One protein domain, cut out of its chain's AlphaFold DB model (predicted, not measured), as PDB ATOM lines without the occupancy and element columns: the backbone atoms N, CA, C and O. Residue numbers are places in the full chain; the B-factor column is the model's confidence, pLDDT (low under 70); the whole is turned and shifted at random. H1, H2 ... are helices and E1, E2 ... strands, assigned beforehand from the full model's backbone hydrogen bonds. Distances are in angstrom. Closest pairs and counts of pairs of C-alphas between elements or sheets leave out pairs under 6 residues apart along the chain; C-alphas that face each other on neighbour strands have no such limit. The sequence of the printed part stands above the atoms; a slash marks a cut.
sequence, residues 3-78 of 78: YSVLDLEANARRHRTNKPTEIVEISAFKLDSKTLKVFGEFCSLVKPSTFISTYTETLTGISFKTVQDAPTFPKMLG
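What this domain is: This is residues 3 to 78 of the 78 residues of the protein "Exonuclease domain-containing protein" of Bacillus mycoides (UniProt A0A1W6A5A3). A long, narrow sheet of three strands has three short helices, H1, H2 and H3, gathered round one end. It is an antiparallel meander, each strand beside the one before, ordered E1, E2, E3. The printed part has 76 residues, mixed in class, running E1 E2 E3 H1 H2 H3. It is loose, with a radius of gyration of the C-alphas of 14.2 A, spanning 44 by 26 by 20 A.

How they stand to each other: E1, residues 3 to 11, forms a hairpin with E2, residues 22 to 32; N 5 and O 29 are within hydrogen-bond range at 2.9 A. E2 bends by 59 degrees at residue 25 and forms a hairpin with E3, residues 38 to 45; N 28 and O 42 are 2.8 A apart. H1, residues 54 to 60, H2, residues 64 to 67, and H3, residues 73 to 77, only graze the sheet. Every O i to N i+4 pair is within range in H1 and H3; H2 is too short for one.

Where its parts are: E1 begins at C-alpha 3 (136.717, 127.094, 164.158) and spans 26.3 A, E2 29.9 A, E3 20.8 A. H3 ends at C-alpha 77 (153.046, 137.042, 166.446).

The domain as a whole: The farthest C-alphas, Asn 18 and Thr 35, are 44.5 A apart. No cut, long link or pLDDT under 70 occurs in the printed part.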
ATOM      1  N   TYR A   3     135.678 127.525 165.082       97.75
ATOM      2  CA  TYR A   3     136.717 127.094 164.158       97.75
ATOM      3  C   TYR A   3     137.641 128.269 163.855       97.75
ATOM      4  O   TYR A   3     137.182 129.407 163.742       97.75
ATOM      5  N   SER A   4     138.927 127.970 163.708       97.25
ATOM      6  CA  SER A   4     139.906 128.884 163.132       97.25
ATOM      7  C   SER A   4     140.235 128.383 161.737       97.25
ATOM      8  O   SER A   4     140.791 127.298 161.590       97.25
ATOM      9  N   VAL A   5     139.861 129.156 160.723       97.75
ATOM     10  CA  VAL A   5     140.294 128.921 159.344       97.75
ATOM     11  C   VAL A   5     141.553 129.744 159.139       97.75
ATOM     12  O   VAL A   5     141.519 130.952 159.357       97.75
ATOM     13  N   LEU A   6     142.650 129.080 158.788       97.88
ATOM     14  CA  LEU A   6     143.938 129.705 158.515       97.88
ATOM     15  C   LEU A   6     144.247 129.565 157.033       97.88
ATOM     16  O   LEU A   6     144.106 128.472 156.485       97.88
ATOM     17  N   ASP A   7     144.704 130.654 156.438       97.62
ATOM     18  CA  ASP A   7     145.246 130.688 155.090       97.62
ATOM     19  C   ASP A   7     146.628 131.341 155.127       97.62
ATOM     20  O   ASP A   7     146.837 132.342 155.821       97.62
ATOM     21  N   LEU A   8     147.593 130.707 154.465       97.44
ATOM     22  CA  LEU A   8     149.004 131.065 154.546       97.44
ATOM     23  C   LEU A   8     149.587 131.146 153.148       97.44
ATOM     24  O   LEU A   8     149.688 130.131 152.457       97.44
ATOM     25  N   GLU A   9     150.109 132.318 152.809       98.12
ATOM     26  CA  GLU A   9     150.929 132.481 151.618       98.12
ATOM     27  C   GLU A   9     152.405 132.403 151.975       98.12
ATOM     28  O   GLU A   9     152.847 132.890 153.022       98.12
ATOM     29  N   ALA A  10     153.201 131.803 151.089       97.38
ATOM     30  CA  ALA A  10     154.626 131.607 151.316       97.38
ATOM     31  C   ALA A  10     155.495 132.061 150.135       97.38
ATOM     32  O   ALA A  10     155.182 131.846 148.961       97.38
ATOM     33  N   ASN A  11     156.661 132.627 150.454       97.44
ATOM     34  CA  ASN A  11     157.731 132.847 149.494       97.44
ATOM     35  C   ASN A  11     158.287 131.489 149.051       97.44
ATOM     36  O   ASN A  11     159.018 130.811 149.776       97.44
ATOM     37  N   ALA A  12     157.924 131.091 147.842       94.50
ATOM     38  CA  ALA A  12     158.254 129.831 147.209       94.50
ATOM     39  C   ALA A  12     159.038 130.092 145.921       94.50
ATOM     40  O   ALA A  12     159.130 131.213 145.422       94.50
ATOM     41  N   ARG A  13     159.632 129.043 145.352       94.94
ATOM     42  CA  ARG A  13     160.304 129.113 144.048       94.94
ATOM     43  C   ARG A  13     159.830 127.972 143.169       94.94
ATOM     44  O   ARG A  13     159.644 126.858 143.646       94.94
ATOM     45  N   ARG A  14     159.717 128.245 141.868       93.62
ATOM     46  CA  ARG A  14     159.317 127.259 140.851       93.62
ATOM     47  C   ARG A  14     160.228 126.027 140.814       93.62
ATOM     48  O   ARG A  14     159.782 124.935 140.484       93.62
ATOM     49  N   HIS A  15     161.508 126.216 141.120       93.12
ATOM     50  CA  HIS A  15     162.520 125.166 141.108       93.12
ATOM     51  C   HIS A  15     163.144 124.999 142.490       93.12
ATOM     52  O   HIS A  15     163.187 125.942 143.287       93.12
ATOM     53  N   ARG A  16     163.669 123.795 142.750       91.25
ATOM     54  CA  ARG A  16     164.356 123.466 144.002       91.25
ATOM     55  C   ARG A  16     165.492 124.458 144.262       91.25
ATOM     56  O   ARG A  16     166.254 124.815 143.370       91.25
ATOM     57  N   THR A  17     165.590 124.898 145.507       92.81
ATOM     58  CA  THR A  17     166.457 125.988 145.949       92.81
ATOM     59  C   THR A  17     166.902 125.726 147.383       92.81
ATOM     60  O   THR A  17     166.230 125.004 148.114       92.81
ATOM     61  N   ASN A  18     168.035 126.300 147.782       93.75
ATOM     62  CA  ASN A  18     168.536 126.228 149.154       93.75
ATOM     63  C   ASN A  18     167.986 127.334 150.063       93.75
ATOM     64  O   ASN A  18     168.287 127.321 151.253       93.75
ATOM     65  N   LYS A  19     167.239 128.313 149.534       94.12
ATOM     66  CA  LYS A  19     166.681 129.363 150.391       94.12
ATOM     67  C   LYS A  19     165.354 128.924 151.006       94.12
ATOM     68  O   LYS A  19     164.647 128.141 150.369       94.12
ATOM     69  N   PRO A  20     165.019 129.433 152.201       94.44
ATOM     70  CA  PRO A  20     163.877 128.949 152.952       94.44
ATOM     71  C   PRO A  20     162.562 129.273 152.242       94.44
ATOM     72  O   PRO A  20     162.476 130.223 151.460       94.44
ATOM     73  N   THR A  21     161.552 128.464 152.546       95.75
ATOM     74  CA  THR A  21     160.149 128.804 152.323       95.75
ATOM     75  C   THR A  21     159.657 129.509 153.576       95.75
ATOM     76  O   THR A  21     159.712 128.943 154.665       95.75
ATOM     77  N   GLU A  22     159.237 130.759 153.429       96.62
ATOM     78  CA  GLU A  22     158.866 131.635 154.542       96.62
ATOM     79  C   GLU A  22     157.471 132.189 154.298       96.62
ATOM     80  O   GLU A  22     157.137 132.515 153.162       96.62
ATOM     81  N   ILE A  23     156.675 132.319 155.352       97.56
ATOM     82  CA  ILE A  23     155.350 132.933 155.276       97.56
ATOM     83  C   ILE A  23     155.493 134.406 154.869       97.56
ATOM     84  O   ILE A  23     156.360 135.110 155.392       97.56
ATOM     85  N   VAL A  24     154.640 134.858 153.949       98.19
ATOM     86  CA  VAL A  24     154.564 136.250 153.470       98.19
ATOM     87  C   VAL A  24     153.200 136.894 153.708       98.19
ATOM     88  O   VAL A  24     153.114 138.119 153.714       98.19
ATOM     89  N   GLU A  25     152.171 136.096 153.985       98.38
ATOM     90  CA  GLU A  25     150.877 136.552 154.492       98.38
ATOM     91  C   GLU A  25     150.289 135.501 155.436       98.38
ATOM     92  O   GLU A  25     150.428 134.298 155.203       98.38
ATOM     93  N   ILE A  26     149.633 135.963 156.500       97.94
ATOM     94  CA  ILE A  26     148.773 135.139 157.347       97.94
ATOM     95  C   ILE A  26     147.399 135.760 157.406       97.94
ATOM     96  O   ILE A  26     147.255 136.895 157.864       97.94
ATOM     97  N   SER A  27     146.405 134.958 157.052       97.81
ATOM     98  CA  SER A  27     145.000 135.297 157.186       97.81
ATOM     99  C   SER A  27     144.309 134.284 158.101       97.81
ATOM    100  O   SER A  27     144.553 133.078 158.030       97.81
ATOM    101  N   ALA A  28     143.473 134.767 159.020       97.88
ATOM    102  CA  ALA A  28     142.749 133.932 159.968       97.88
ATOM    103  C   ALA A  28     141.310 134.409 160.161       97.88
ATOM    104  O   ALA A  28     141.064 135.583 160.428       97.88
ATOM    105  N   PHE A  29     140.367 133.471 160.116       98.12
ATOM    106  CA  PHE A  29     138.952 133.722 160.365       98.12
ATOM    107  C   PHE A  29     138.473 132.885 161.543       98.12
ATOM    108  O   PHE A  29     138.687 131.672 161.598       98.12
ATOM    109  N   LYS A  30     137.780 133.526 162.484       98.19
ATOM    110  CA  LYS A  30     137.118 132.858 163.604       98.19
ATOM    111  C   LYS A  30     135.648 132.654 163.268       98.19
ATOM    112  O   LYS A  30     134.910 133.629 163.153       98.19
ATOM    113  N   LEU A  31     135.207 131.405 163.161       98.25
ATOM    114  CA  LEU A  31     133.826 131.063 162.822       98.25
ATOM    115  C   LEU A  31     133.110 130.439 164.015       98.25
ATOM    116  O   LEU A  31     133.678 129.582 164.691       98.25
ATOM    117  N   ASP A  32     131.854 130.814 164.255       98.19
ATOM    118  CA  ASP A  32     130.993 130.035 165.153       98.19
ATOM    119  C   ASP A  32     130.707 128.662 164.539       98.19
ATOM    120  O   ASP A  32     130.279 128.554 163.389       98.19
ATOM    121  N   SER A  33     130.934 127.601 165.312       97.19
ATOM    122  CA  SER A  33     130.882 126.233 164.793       97.19
ATOM    123  C   SER A  33     129.476 125.752 164.423       97.19
ATOM    124  O   SER A  33     129.355 124.716 163.777       97.19
ATOM    125  N   LYS A  34     128.414 126.435 164.871       97.81
ATOM    126  CA  LYS A  34     127.020 126.049 164.606       97.81
ATOM    127  C   LYS A  34     126.424 126.843 163.457       97.81
ATOM    128  O   LYS A  34     125.690 126.284 162.653       97.81
ATOM    129  N   THR A  35     126.710 128.140 163.396       97.88
ATOM    130  CA  THR A  35     126.110 129.027 162.392       97.88
ATOM    131  C   THR A  35     127.036 129.335 161.223       97.88
ATOM    132  O   THR A  35     126.586 129.970 160.275       97.88
ATOM    133  N   LEU A  36     128.321 128.965 161.312       95.69
ATOM    134  CA  LEU A  36     129.383 129.309 160.355       95.69
ATOM    135  C   LEU A  36     129.528 130.819 160.103       95.69
ATOM    136  O   LEU A  36     130.079 131.245 159.094       95.69
ATOM    137  N   LYS A  37     129.045 131.646 161.036       97.81
ATOM    138  CA  LYS A  37     129.198 133.101 160.946       97.81
ATOM    139  C   LYS A  37     130.621 133.477 161.338       97.81
ATOM    140  O   LYS A  37     131.143 132.921 162.304       97.81
ATOM    141  N   VAL A  38     131.210 134.431 160.623       97.56
ATOM    142  CA  VAL A  38     132.520 135.009 160.944       97.56
ATOM    143  C   VAL A  38     132.366 135.996 162.103       97.56
ATOM    144  O   VAL A  38     131.500 136.866 162.080       97.56
ATOM    145  N   PHE A  39     133.190 135.828 163.134       96.69
ATOM    146  CA  PHE A  39     133.218 136.645 164.356       96.69
ATOM    147  C   PHE A  39     134.528 137.410 164.538       96.69
ATOM    148  O   PHE A  39     134.648 138.214 165.460       96.69
ATOM    149  N   GLY A  40     135.523 137.129 163.709       96.75
ATOM    150  CA  GLY A  40     136.808 137.794 163.761       96.75
ATOM    151  C   GLY A  40     137.614 137.464 162.524       96.75
ATOM    152  O   GLY A  40     137.525 136.349 162.005       96.75
ATOM    153  N   GLU A  41     138.387 138.446 162.098       97.88
ATOM    154  CA  GLU A  41     139.266 138.378 160.945       97.88
ATOM    155  C   GLU A  41     140.620 138.939 161.362       97.88
ATOM    156  O   GLU A  41     140.707 139.883 162.153       97.88
ATOM    157  N   PHE A  42     141.673 138.334 160.846       96.94
ATOM    158  CA  PHE A  42     143.038 138.801 160.967       96.94
ATOM    159  C   PHE A  42     143.698 138.618 159.611       96.94
ATOM    160  O   PHE A  42     143.531 137.575 158.989       96.94
ATOM    161  N   CYS A  43     144.442 139.622 159.169       96.94
ATOM    162  CA  CYS A  43     145.258 139.558 157.971       96.94
ATOM    163  C   CYS A  43     146.523 140.372 158.228       96.94
ATOM    164  O   CYS A  43     146.453 141.508 158.710       96.94
ATOM    165  N   SER A  44     147.682 139.787 157.953       97.81
ATOM    166  CA  SER A  44     148.960 140.468 158.107       97.81
ATOM    167  C   SER A  44     149.960 139.983 157.075       97.81
ATOM    168  O   SER A  44     150.187 138.781 156.925       97.81
ATOM    169  N   LEU A  45     150.601 140.936 156.402       98.44
ATOM    170  CA  LEU A  45     151.793 140.663 155.616       98.44
ATOM    171  C   LEU A  45     152.972 140.380 156.542       98.44
ATOM    172  O   LEU A  45     153.099 140.958 157.622       98.44
ATOM    173  N   VAL A  46     153.875 139.526 156.078       98.25
ATOM    174  CA  VAL A  46     155.070 139.124 156.811       98.25
ATOM    175  C   VAL A  46     156.295 139.391 155.953       98.25
ATOM    176  O   VAL A  46     156.364 138.987 154.794       98.25
ATOM    177  N   LYS A  47     157.289 140.070 156.528       98.31
ATOM    178  CA  LYS A  47     158.565 140.331 155.865       98.31
ATOM    179  C   LYS A  47     159.463 139.089 155.924       98.31
ATOM    180  O   LYS A  47     159.911 138.737 157.022       98.31
ATOM    181  N   PRO A  48     159.764 138.446 154.779       97.38
ATOM    182  CA  PRO A  48     160.671 137.303 154.729       97.38
ATOM    183  C   PRO A  48     162.137 137.740 154.865       97.38
ATOM    184  O   PRO A  48     162.483 138.904 154.644       97.38
ATOM    185  N   SER A  49     163.026 136.796 155.183       96.25
ATOM    186  CA  SER A  49     164.475 137.049 155.210       96.25
ATOM    187  C   SER A  49     165.106 137.103 153.814       96.25
ATOM    188  O   SER A  49     166.230 137.584 153.653       96.25
ATOM    189  N   THR A  50     164.394 136.627 152.788       95.31
ATOM    190  CA  THR A  50     164.857 136.610 151.395       95.31
ATOM    191  C   THR A  50     163.940 137.399 150.464       95.31
ATOM    192  O   THR A  50     162.762 137.580 150.748       95.31
ATOM    193  N   PHE A  51     164.463 137.860 149.321       95.50
ATOM    194  CA  PHE A  51     163.641 138.527 148.306       95.50
ATOM    195  C   PHE A  51     162.480 137.638 147.844       95.50
ATOM    196  O   PHE A  51     162.638 136.420 147.688       95.50
ATOM    197  N   ILE A  52     161.337 138.272 147.583       97.75
ATOM    198  CA  ILE A  52     160.180 137.630 146.962       97.75
ATOM    199  C   ILE A  52     160.557 137.170 145.556       97.75
ATOM    200  O   ILE A  52     161.150 137.923 144.783       97.75
ATOM    201  N   SER A  53     160.259 135.912 145.233       96.69
ATOM    202  CA  SER A  53     160.486 135.404 143.884       96.69
ATOM    203  C   SER A  53     159.395 135.893 142.925       96.69
ATOM    204  O   SER A  53     158.234 136.009 143.310       96.69
ATOM    205  N   THR A  54     159.727 136.069 141.644       96.75
ATOM    206  CA  THR A  54     158.726 136.368 140.603       96.75
ATOM    207  C   THR A  54     157.639 135.293 140.524       96.75
ATOM    208  O   THR A  54     156.502 135.584 140.170       96.75
ATOM    209  N   TYR A  55     157.969 134.044 140.873       96.81
ATOM    210  CA  TYR A  55     156.995 132.954 140.932       96.81
ATOM    211  C   TYR A  55     155.957 133.190 142.034       96.81
ATOM    212  O   TYR A  55     154.766 133.090 141.764       96.81
ATOM    213  N   THR A  56     156.394 133.567 143.239       97.12
ATOM    214  CA  THR A  56     155.486 133.940 144.332       97.12
ATOM    215  C   THR A  56     154.663 135.164 143.978       97.12
ATOM    216  O   THR A  56     153.453 135.136 144.163       97.12
ATOM    217  N   GLU A  57     155.278 136.208 143.425       98.00
ATOM    218  CA  GLU A  57     154.552 137.419 143.031       98.00
ATOM    219  C   GLU A  57     153.484 137.122 141.969       98.00
ATOM    220  O   GLU A  57     152.367 137.612 142.064       98.00
ATOM    221  N   THR A  58     153.779 136.239 141.009       97.69
ATOM    222  CA  THR A  58     152.798 135.807 139.998       97.69
ATOM    223  C   THR A  58     151.639 135.018 140.608       97.69
ATOM    224  O   THR A  58     150.509 135.149 140.149       97.69
ATOM    225  N   LEU A  59     151.908 134.175 141.610       96.88
ATOM    226  CA  LEU A  59     150.890 133.327 142.234       96.88
ATOM    227  C   LEU A  59     150.009 134.073 143.238       96.88
ATOM    228  O   LEU A  59     148.816 133.804 143.306       96.88
ATOM    229  N   THR A  60     150.605 134.974 144.015       96.94
ATOM    230  CA  THR A  60     149.980 135.575 145.206       96.94
ATOM    231  C   THR A  60     149.689 137.066 145.037       96.94
ATOM    232  O   THR A  60     148.953 137.649 145.822       96.94
ATOM    233  N   GLY A  61     150.300 137.727 144.047       97.94
ATOM    234  CA  GLY A  61     150.287 139.188 143.916       97.94
ATOM    235  C   GLY A  61     151.157 139.924 144.946       97.94
ATOM    236  O   GLY A  61     151.276 141.149 144.890       97.94
ATOM    237  N   ILE A  62     151.793 139.211 145.880       98.06
ATOM    238  CA  ILE A  62     152.647 139.800 146.910       98.06
ATOM    239  C   ILE A  62     154.017 140.089 146.300       98.06
ATOM    240  O   ILE A  62     154.718 139.182 145.862       98.06
ATOM    241  N   SER A  63     154.406 141.363 146.292       97.31
ATOM    242  CA  SER A  63     155.694 141.836 145.780       97.31
ATOM    243  C   SER A  63     156.652 142.181 146.921       97.31
ATOM    244  O   SER A  63     156.240 142.353 148.072       97.31
ATOM    245  N   PHE A  64     157.934 142.395 146.604       94.88
ATOM    246  CA  PHE A  64     158.886 142.939 147.579       94.88
ATOM    247  C   PHE A  64     158.413 144.278 148.167       94.88
ATOM    248  O   PHE A  64     158.524 144.488 149.371       94.88
ATOM    249  N   LYS A  65     157.829 145.157 147.341       96.25
ATOM    250  CA  LYS A  65     157.304 146.459 147.777       96.25
ATOM    251  C   LYS A  65     156.165 146.302 148.787       96.25
ATOM    252  O   LYS A  65     156.048 147.115 149.693       96.25
ATOM    253  N   THR A  66     155.351 145.258 148.647       96.12
ATOM    254  CA  THR A  66     154.222 145.001 149.546       96.12
ATOM    255  C   THR A  66     154.701 144.572 150.940       96.12
ATOM    256  O   THR A  66     154.127 144.987 151.938       96.12
ATOM    257  N   VAL A  67     155.789 143.794 151.025       97.19
ATOM    258  CA  VAL A  67     156.297 143.242 152.299       97.19
ATOM    259  C   VAL A  67     157.464 144.023 152.910       97.19
ATOM    260  O   VAL A  67     157.929 143.680 153.996       97.19
ATOM    261  N   GLN A  68     157.982 145.058 152.241       96.31
ATOM    262  CA  GLN A  68     159.211 145.738 152.679       96.31
ATOM    263  C   GLN A  68     159.079 146.382 154.072       96.31
ATOM    264  O   GLN A  68     160.050 146.368 154.838       96.31
ATOM    265  N   ASP A  69     157.881 146.876 154.396       97.06
ATOM    266  CA  ASP A  69     157.541 147.565 155.648       97.06
ATOM    267  C   ASP A  69     156.752 146.661 156.616       97.06
ATOM    268  O   ASP A  69     156.391 147.079 157.715       97.06
ATOM    269  N   ALA A  70     156.506 145.406 156.227       98.06
ATOM    270  CA  ALA A  70     155.807 144.432 157.051       98.06
ATOM    271  C   ALA A  70     156.659 143.980 158.257       98.06
ATOM    272  O   ALA A  70     157.899 143.988 158.205       98.06
ATOM    273  N   PRO A  71     156.026 143.544 159.359       98.06
ATOM    274  CA  PRO A  71     156.737 142.913 160.463       98.06
ATOM    275  C   PRO A  71     157.382 141.590 160.027       98.06
ATOM    276  O   PRO A  71     156.846 140.838 159.219       98.06
ATOM    277  N   THR A  72     158.535 141.256 160.606       97.38
ATOM    278  CA  THR A  72     159.072 139.886 160.533       97.38
ATOM    279  C   THR A  72     158.139 138.923 161.267       97.38
ATOM    280  O   THR A  72     157.526 139.333 162.250       97.38
ATOM    281  N   PHE A  73     158.121 137.637 160.906       96.50
ATOM    282  CA  PHE A  73     157.215 136.649 161.515       96.50
ATOM    283  C   PHE A  73     157.175 136.673 163.062       96.50
ATOM    284  O   PHE A  73     156.078 136.780 163.607       96.50
ATOM    285  N   PRO A  74     158.309 136.713 163.802       95.88
ATOM    286  CA  PRO A  74     158.260 136.792 165.267       95.88
ATOM    287  C   PRO A  74     157.634 138.084 165.808       95.88
ATOM    288  O   PRO A  74     157.033 138.067 166.871       95.88
ATOM    289  N   LYS A  75     157.777 139.201 165.082       96.88
ATOM    290  CA  LYS A  75     157.176 140.493 165.450       96.88
ATOM    291  C   LYS A  75     155.686 140.554 165.133       96.88
ATOM    292  O   LYS A  75     154.989 141.327 165.758       96.88
ATOM    293  N   MET A  76     155.225 139.803 164.136       95.25
ATOM    294  CA  MET A  76     153.806 139.730 163.786       95.25
ATOM    295  C   MET A  76     153.020 138.901 164.815       95.25
ATOM    296  O   MET A  76     151.862 139.202 165.078       95.25
ATOM    297  N   LEU A  77     153.656 137.888 165.414       90.38
ATOM    298  CA  LEU A  77     153.046 137.042 166.446       90.38
ATOM    299  C   LEU A  77     152.951 137.686 167.840       90.38
ATOM    300  O   LEU A  77     152.198 137.174 168.669       90.38
ATOM    301  N   GLY A  78     153.770 138.703 168.123       82.44
ATOM    302  CA  GLY A  78     153.893 139.341 169.441       82.44
ATOM    303  C   GLY A  78     153.140 140.656 169.524       82.44
ATOM    304  O   GLY A  78     152.620 140.938 170.623       82.44
TER     305      GLY A  78